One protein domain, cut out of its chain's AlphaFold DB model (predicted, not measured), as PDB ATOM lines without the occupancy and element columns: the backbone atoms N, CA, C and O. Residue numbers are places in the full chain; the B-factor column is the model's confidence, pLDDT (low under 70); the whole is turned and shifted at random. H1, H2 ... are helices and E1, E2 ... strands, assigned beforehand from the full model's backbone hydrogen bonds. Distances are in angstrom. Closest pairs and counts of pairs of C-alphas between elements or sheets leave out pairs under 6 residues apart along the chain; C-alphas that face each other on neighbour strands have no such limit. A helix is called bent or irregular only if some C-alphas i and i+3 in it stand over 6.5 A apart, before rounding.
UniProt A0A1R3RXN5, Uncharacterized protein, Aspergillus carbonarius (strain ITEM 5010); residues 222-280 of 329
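This is residues 222 to 280 of the 329 residues of an uncharacterized protein of Aspergillus carbonarius (strain ITEM 5010) (UniProt A0A1R3RXN5). One long helix, H2, makes the long axis of this small domain, and a two-stranded hairpin, E1 and E2, packs along one side of it, mostly through E2. The short helix H1 folds back beside the first part of H2 and packs on the hairpin mainly at E1, while residues 252 to 263, with no named element, lead back from the last turn of H2 to E1. The printed part has 59 residues, with two named helices and then two named strands in the order H1, H2, E1, E2; the sheet, E1 - E2, is antiparallel and the class is mixed, helices and strands. The whole is compact, with a radius of gyration of the C-alphas of 11.6 A, yet elongated, with spans of 33 by 19 by 18 A.

H1 is residues 223 to 229, 9.4 A from first to last C-alpha, and begins with C-alpha 223 at (55.464, 145.553, 98.318). It is irregular: C-alphas 224 and 227 are 8.2 A apart. H2 is residues 232 to 251, 29.4 A long, from C-alpha 232 at (59.910, 149.891, 109.877) to C-alpha 251 at (65.880, 155.294, 81.614). It is only just irregular, with C-alphas 233 and 236 at 6.8 A. E1 is residues 264 to 268, 13.1 A, and E2 is residues 275 to 279, 13.5 A, ending with C-alpha 279 at (58.574, 143.978, 89.064).

H1 and H2 are close but not clearly touching; their closest C-alphas, those of Leu 226 and Trp 235, are 7.3 A apart. They run opposite ways at a shallow tilt of 14 degrees. The closest C-alphas of H1 and E1 are those of Leu 223 and Val 265, 5.4 A apart. H2 and E2 have 11 pairs of C-alphas within 8 A, the closest being Ala 242 and Val 277 at 5.6 A. H2 and E1 have 2 such pairs, the closest being Val 238 and Val 266 at 7.5 A. E1 and E2 form a hairpin, antiparallel at 149 degrees; N 267 and O 276, 2.7 A apart, and N 265 and O 278, 2.8 A apart, are within hydrogen-bond range. In H1, 0 of 3 O i to N i+4 pairs are within that range but 3 of 4 O i to N i+3 pairs are, and in H2 13 of 16 O i to N i+4 pairs are.

The two C-alphas farthest apart, those of Ile 256 and Arg 272, are 34.1 A apart. The printed part has no cut. The link from H1 to H2 is tight, that from E1 to E2 is short, and that from H2 to E1, with 12 residues, is long. The mean pLDDT of the printed part is 87.5, and residues 269 to 273, between E1 and E2, are under 70.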
ATOM      1  N   PRO A 222      54.401 140.827  98.399       89.62
ATOM      2  CA  PRO A 222      54.109 142.023  97.621       89.62
ATOM      3  C   PRO A 222      54.472 143.294  98.401       89.62
ATOM      4  O   PRO A 222      54.239 143.380  99.611       89.62
ATOM      5  N   LEU A 223      55.015 144.298  97.706       91.00
ATOM      6  CA  LEU A 223      55.464 145.553  98.318       91.00
ATOM      7  C   LEU A 223      54.310 146.310  98.993       91.00
ATOM      8  O   LEU A 223      54.508 146.924 100.036       91.00
ATOM      9  N   GLU A 224      53.087 146.204  98.469       90.06
ATOM     10  CA  GLU A 224      51.875 146.755  99.104       90.06
ATOM     11  C   GLU A 224      51.665 146.293 100.561       90.06
ATOM     12  O   GLU A 224      50.993 146.976 101.332       90.06
ATOM     13  N   ARG A 225      52.255 145.159 100.964       88.00
ATOM     14  CA  ARG A 225      52.124 144.577 102.310       88.00
ATOM     15  C   ARG A 225      53.407 144.662 103.125       88.00
ATOM     16  O   ARG A 225      53.551 143.934 104.104       88.00
ATOM     17  N   LEU A 226      54.321 145.561 102.762       90.00
ATOM     18  CA  LEU A 226      55.614 145.747 103.426       90.00
ATOM     19  C   LEU A 226      55.509 145.761 104.958       90.00
ATOM     20  O   LEU A 226      56.269 145.083 105.647       90.00
ATOM     21  N   ALA A 227      54.512 146.478 105.479       89.62
ATOM     22  CA  ALA A 227      54.306 146.649 106.911       89.62
ATOM     23  C   ALA A 227      53.957 145.362 107.670       89.62
ATOM     24  O   ALA A 227      54.195 145.288 108.872       89.62
ATOM     25  N   TYR A 228      53.405 144.362 106.985       89.12
ATOM     26  CA  TYR A 228      53.057 143.076 107.584       89.12
ATOM     27  C   TYR A 228      54.274 142.152 107.714       89.12
ATOM     28  O   TYR A 228      54.364 141.373 108.658       89.12
ATOM     29  N   TYR A 229      55.217 142.238 106.773       85.94
ATOM     30  CA  TYR A 229      56.321 141.282 106.664       85.94
ATOM     31  C   TYR A 229      57.637 141.769 107.268       85.94
ATOM     32  O   TYR A 229      58.524 140.950 107.504       85.94
ATOM     33  N   MET A 230      57.801 143.074 107.511       86.81
ATOM     34  CA  MET A 230      59.063 143.593 108.032       86.81
ATOM     35  C   MET A 230      58.938 144.826 108.930       86.81
ATOM     36  O   MET A 230      58.041 145.655 108.751       86.81
ATOM     37  N   PRO A 231      59.881 144.987 109.879       88.81
ATOM     38  CA  PRO A 231      59.912 146.135 110.770       88.81
ATOM     39  C   PRO A 231      60.264 147.424 110.013       88.81
ATOM     40  O   PRO A 231      61.001 147.407 109.025       88.81
ATOM     41  N   ARG A 232      59.771 148.564 110.514       89.81
ATOM     42  CA  ARG A 232      59.910 149.891 109.877       89.81
ATOM     43  C   ARG A 232      61.352 150.284 109.556       89.81
ATOM     44  O   ARG A 232      61.594 150.973 108.573       89.81
ATOM     45  N   GLN A 233      62.309 149.826 110.356       89.31
ATOM     46  CA  GLN A 233      63.735 150.096 110.177       89.31
ATOM     47  C   GLN A 233      64.266 149.563 108.835       89.31
ATOM     48  O   GLN A 233      65.194 150.145 108.282       89.31
ATOM     49  N   ALA A 234      63.665 148.497 108.296       86.69
ATOM     50  CA  ALA A 234      64.048 147.899 107.017       86.69
ATOM     51  C   ALA A 234      63.322 148.519 105.809       86.69
ATOM     52  O   ALA A 234      63.681 148.242 104.667       86.69
ATOM     53  N   TRP A 235      62.305 149.362 106.026       92.12
ATOM     54  CA  TRP A 235      61.485 149.880 104.925       92.12
ATOM     55  C   TRP A 235      62.272 150.813 104.016       92.12
ATOM     56  O   TRP A 235      62.097 150.766 102.804       92.12
ATOM     57  N   LYS A 236      63.162 151.632 104.590       92.12
ATOM     58  CA  LYS A 236      63.929 152.624 103.832       92.12
ATOM     59  C   LYS A 236      64.708 151.977 102.684       92.12
ATOM     60  O   LYS A 236      64.544 152.401 101.548       92.12
ATOM     61  N   SER A 237      65.462 150.911 102.959       91.38
ATOM     62  CA  SER A 237      66.240 150.218 101.925       91.38
ATOM     63  C   SER A 237      65.362 149.582 100.847       91.38
ATOM     64  O   SER A 237      65.728 149.590  99.678       91.38
ATOM     65  N   VAL A 238      64.187 149.058 101.215       93.19
ATOM     66  CA  VAL A 238      63.251 148.465 100.245       93.19
ATOM     67  C   VAL A 238      62.623 149.539  99.357       93.19
ATOM     68  O   VAL A 238      62.531 149.358  98.146       93.19
ATOM     69  N   CYS A 239      62.217 150.671  99.933       93.00
ATOM     70  CA  CYS A 239      61.674 151.795  99.172       93.00
ATOM     71  C   CYS A 239      62.727 152.413  98.238       93.00
ATOM     72  O   CYS A 239      62.405 152.768  97.106       93.00
ATOM     73  N   GLU A 240      63.981 152.515  98.685       93.81
ATOM     74  CA  GLU A 240      65.101 152.976  97.853       93.81
ATOM     75  C   GLU A 240      65.348 152.039  96.663       93.81
ATOM     76  O   GLU A 240      65.536 152.514  95.541       93.81
ATOM     77  N   ASP A 241      65.279 150.721  96.873       93.12
ATOM     78  CA  ASP A 241      65.424 149.741  95.793       93.12
ATOM     79  C   ASP A 241      64.222 149.760  94.828       93.12
ATOM     80  O   ASP A 241      64.401 149.740  93.611       93.12
ATOM     81  N   ALA A 242      62.995 149.933  95.332       93.75
ATOM     82  CA  ALA A 242      61.812 150.139  94.492       93.75
ATOM     83  C   ALA A 242      61.937 151.398  93.609       93.75
ATOM     84  O   ALA A 242      61.668 151.351  92.407       93.75
ATOM     85  N   ALA A 243      62.410 152.513  94.178       93.62
ATOM     86  CA  ALA A 243      62.670 153.742  93.430       93.62
ATOM     87  C   ALA A 243      63.797 153.562  92.398       93.62
ATOM     88  O   ALA A 243      63.779 154.165  91.322       93.62
ATOM     89  N   HIS A 244      64.788 152.720  92.701       94.19
ATOM     90  CA  HIS A 244      65.831 152.360  91.750       94.19
ATOM     91  C   HIS A 244      65.280 151.559  90.563       94.19
ATOM     92  O   HIS A 244      65.619 151.886  89.423       94.19
ATOM     93  N   VAL A 245      64.393 150.585  90.801       92.25
ATOM     94  CA  VAL A 245      63.692 149.840  89.739       92.25
ATOM     95  C   VAL A 245      62.909 150.787  88.831       92.25
ATOM     96  O   VAL A 245      63.043 150.711  87.611       92.25
ATOM     97  N   GLU A 246      62.139 151.721  89.396       91.88
ATOM     98  CA  GLU A 246      61.385 152.694  88.596       91.88
ATOM     99  C   GLU A 246      62.304 153.564  87.727       91.88
ATOM    100  O   GLU A 246      62.017 153.784  86.548       91.88
ATOM    101  N   ARG A 247      63.447 154.001  88.268       93.94
ATOM    102  CA  ARG A 247      64.446 154.763  87.507       93.94
ATOM    103  C   ARG A 247      65.006 153.960  86.336       93.94
ATOM    104  O   ARG A 247      65.041 154.477  85.227       93.94
ATOM    105  N   ILE A 248      65.350 152.686  86.547       92.19
ATOM    106  CA  ILE A 248      65.817 151.793  85.472       92.19
ATOM    107  C   ILE A 248      64.770 151.684  84.356       92.19
ATOM    108  O   ILE A 248      65.116 151.721  83.174       92.19
ATOM    109  N   LEU A 249      63.487 151.551  84.708       89.56
ATOM    110  CA  LEU A 249      62.410 151.487  83.719       89.56
ATOM    111  C   LEU A 249      62.255 152.817  82.968       89.56
ATOM    112  O   LEU A 249      62.088 152.810  81.746       89.56
ATOM    113  N   LYS A 250      62.357 153.953  83.669       90.12
ATOM    114  CA  LYS A 250      62.312 155.294  83.069       90.12
ATOM    115  C   LYS A 250      63.460 155.512  82.083       90.12
ATOM    116  O   LYS A 250      63.207 155.933  80.957       90.12
ATOM    117  N   ASP A 251      64.684 155.148  82.456       92.00
ATOM    118  CA  ASP A 251      65.880 155.294  81.614       92.00
ATOM    119  C   ASP A 251      65.797 154.452  80.326       92.00
ATOM    120  O   ASP A 251      66.460 154.743  79.332       92.00
ATOM    121  N   ARG A 252      64.931 153.429  80.310       88.81
ATOM    122  CA  ARG A 252      64.641 152.585  79.139       88.81
ATOM    123  C   ARG A 252      63.406 153.009  78.345       88.81
ATOM    124  O   ARG A 252      62.981 152.279  77.450       88.81
ATOM    125  N   GLY A 253      62.805 154.152  78.672       86.94
ATOM    126  CA  GLY A 253      61.590 154.636  78.016       86.94
ATOM    127  C   GLY A 253      60.348 153.790  78.324       86.94
ATOM    128  O   GLY A 253      59.403 153.768  77.535       86.94
ATOM    129  N   LEU A 254      60.345 153.061  79.444       86.50
ATOM    130  CA  LEU A 254      59.247 152.191  79.874       86.50
ATOM    131  C   LEU A 254      58.415 152.814  81.002       86.50
ATOM    132  O   LEU A 254      57.786 152.096  81.778       86.50
ATOM    133  N   GLN A 255      58.330 154.149  81.066       84.62
ATOM    134  CA  GLN A 255      57.517 154.856  82.069       84.62
ATOM    135  C   GLN A 255      56.009 154.544  81.999       84.62
ATOM    136  O   GLN A 255      55.258 154.887  82.909       84.62
ATOM    137  N   ILE A 256      55.552 153.903  80.918       83.00
ATOM    138  CA  ILE A 256      54.168 153.444  80.773       83.00
ATOM    139  C   ILE A 256      53.856 152.216  81.638       83.00
ATOM    140  O   ILE A 256      52.684 151.915  81.839       83.00
ATOM    141  N   LEU A 257      54.861 151.494  82.141       84.94
ATOM    142  CA  LEU A 257      54.641 150.315  82.976       84.94
ATOM    143  C   LEU A 257      54.150 150.705  84.374       84.94
ATOM    144  O   LEU A 257      54.571 151.705  84.964       84.94
ATOM    145  N   ASP A 258      53.223 149.912  84.895       84.19
ATOM    146  CA  ASP A 258      52.597 150.125  86.191       84.19
ATOM    147  C   ASP A 258      53.498 149.623  87.324       84.19
ATOM    148  O   ASP A 258      53.546 148.431  87.630       84.19
ATOM    149  N   THR A 259      54.191 150.560  87.966       87.12
ATOM    150  CA  THR A 259      55.061 150.334  89.129       87.12
ATOM    151  C   THR A 259      54.308 150.428  90.459       87.12
ATOM    152  O   THR A 259      54.933 150.594  91.505       87.12
ATOM    153  N   ASN A 260      52.972 150.322  90.454       88.12
ATOM    154  CA  ASN A 260      52.186 150.247  91.683       88.12
ATOM    155  C   ASN A 260      52.740 149.148  92.622       88.12
ATOM    156  O   ASN A 260      53.065 148.060  92.136       88.12
ATOM    157  N   PRO A 261      52.804 149.377  93.951       87.75
ATOM    158  CA  PRO A 261      53.292 148.393  94.919       87.75
ATOM    159  C   PRO A 261      52.684 146.984  94.811       87.75
ATOM    160  O   PRO A 261      53.345 146.017  95.182       87.75
ATOM    161  N   LYS A 262      51.467 146.832  94.264       86.12
ATOM    162  CA  LYS A 262      50.850 145.517  93.993       86.12
ATOM    163  C   LYS A 262      51.568 144.691  92.912       86.12
ATOM    164  O   LYS A 262      51.462 143.470  92.894       86.12
ATOM    165  N   ASN A 263      52.284 145.352  92.001       88.94
ATOM    166  CA  ASN A 263      53.032 144.737  90.898       88.94
ATOM    167  C   ASN A 263      54.514 144.518  91.242       88.94
ATOM    168  O   ASN A 263      55.277 144.042  90.396       88.94
ATOM    169  N   LEU A 264      54.922 144.877  92.461       92.19
ATOM    170  CA  LEU A 264      56.283 144.758  92.965       92.19
ATOM    171  C   LEU A 264      56.338 143.686  94.057       92.19
ATOM    172  O   LEU A 264      55.488 143.640  94.946       92.19
ATOM    173  N   VAL A 265      57.357 142.835  94.010       92.19
ATOM    174  CA  VAL A 265      57.624 141.801  95.013       92.19
ATOM    175  C   VAL A 265      58.948 142.094  95.691       92.19
ATOM    176  O   VAL A 265      59.961 142.312  95.032       92.19
ATOM    177  N   VAL A 266      58.931 142.065  97.017       91.62
ATOM    178  CA  VAL A 266      60.120 142.115  97.856       91.62
ATOM    179  C   VAL A 266      60.667 140.697  97.984       91.62
ATOM    180  O   VAL A 266      60.019 139.810  98.545       91.62
ATOM    181  N   TRP A 267      61.855 140.482  97.438       88.44
ATOM    182  CA  TRP A 267      62.552 139.211  97.374       88.44
ATOM    183  C   TRP A 267      63.745 139.189  98.344       88.44
ATOM    184  O   TRP A 267      64.711 139.936  98.158       88.44
ATOM    185  N   PRO A 268      63.717 138.337  99.384       81.81
ATOM    186  CA  PRO A 268      64.887 138.040 100.199       81.81
ATOM    187  C   PRO A 268      65.838 137.123  99.417       81.81
ATOM    188  O   PRO A 268      65.768 135.901  99.533       81.81
ATOM    189  N   GLU A 269      66.732 137.709  98.615       68.94
ATOM    190  CA  GLU A 269      67.720 136.980  97.794       68.94
ATOM    191  C   GLU A 269      68.571 135.996  98.625       68.94
ATOM    192  O   GLU A 269      69.014 134.960  98.130       68.94
ATOM    193  N   ASN A 270      68.770 136.289  99.913       67.44
ATOM    194  CA  ASN A 270      69.383 135.396 100.890       67.44
ATOM    195  C   ASN A 270      68.727 135.634 102.265       67.44
ATOM    196  O   ASN A 270      68.454 136.792 102.586       67.44
ATOM    197  N   PRO A 271      68.540 134.605 103.118       63.50
ATOM    198  CA  PRO A 271      68.076 134.774 104.503       63.50
ATOM    199  C   PRO A 271      68.821 135.840 105.324       63.50
ATOM    200  O   PRO A 271      68.284 136.348 106.304       63.50
ATOM    201  N   ARG A 272      70.068 136.159 104.954       61.94
ATOM    202  CA  ARG A 272      70.906 137.197 105.578       61.94
ATOM    203  C   ARG A 272      71.274 138.347 104.630       61.94
ATOM    204  O   ARG A 272      72.077 139.196 105.003       61.94
ATOM    205  N   GLY A 273      70.768 138.335 103.398       66.31
ATOM    206  CA  GLY A 273      71.065 139.343 102.379       66.31
ATOM    207  C   GLY A 273      70.105 140.533 102.422       66.31
ATOM    208  O   GLY A 273      69.091 140.484 103.121       66.31
ATOM    209  N   PRO A 274      70.404 141.609 101.674       77.38
ATOM    210  CA  PRO A 274      69.464 142.704 101.501       77.38
ATOM    211  C   PRO A 274      68.215 142.220 100.753       77.38
ATOM    212  O   PRO A 274      68.284 141.352  99.881       77.38
ATOM    213  N   PHE A 275      67.070 142.810 101.083       85.31
ATOM    214  CA  PHE A 275      65.853 142.630 100.304       85.31
ATOM    215  C   PHE A 275      65.993 143.359  98.969       85.31
ATOM    216  O   PHE A 275      66.388 144.524  98.946       85.31
ATOM    217  N   LYS A 276      65.640 142.677  97.881       90.88
ATOM    218  CA  LYS A 276      65.529 143.263  96.544       90.88
ATOM    219  C   LYS A 276      64.074 143.430  96.157       90.88
ATOM    220  O   LYS A 276      63.219 142.685  96.623       90.88
ATOM    221  N   VAL A 277      63.788 144.371  95.280       93.06
ATOM    222  CA  VAL A 277      62.468 144.612  94.719       93.06
ATOM    223  C   VAL A 277      62.486 144.201  93.256       93.06
ATOM    224  O   VAL A 277      63.353 144.598  92.481       93.06
ATOM    225  N   MET A 278      61.509 143.387  92.877       93.31
ATOM    226  CA  MET A 278      61.308 142.946  91.504       93.31
ATOM    227  C   MET A 278      59.937 143.368  91.003       93.31
ATOM    228  O   MET A 278      58.949 143.241  91.723       93.31
ATOM    229  N   ILE A 279      59.856 143.802  89.749       92.69
ATOM    230  CA  ILE A 279      58.574 143.978  89.064       92.69
ATOM    231  C   ILE A 279      58.137 142.648  88.455       92.69
ATOM    232  O   ILE A 279      58.856 142.043  87.663       92.69
ATOM    233  N   VAL A 280      56.954 142.180  88.847       90.69
ATOM    234  CA  VAL A 280      56.416 140.865  88.451       90.69
ATOM    235  C   VAL A 280      55.231 140.966  87.488       90.69
ATOM    236  O   VAL A 280      54.758 139.956  86.964       90.69
TER     237      VAL A 280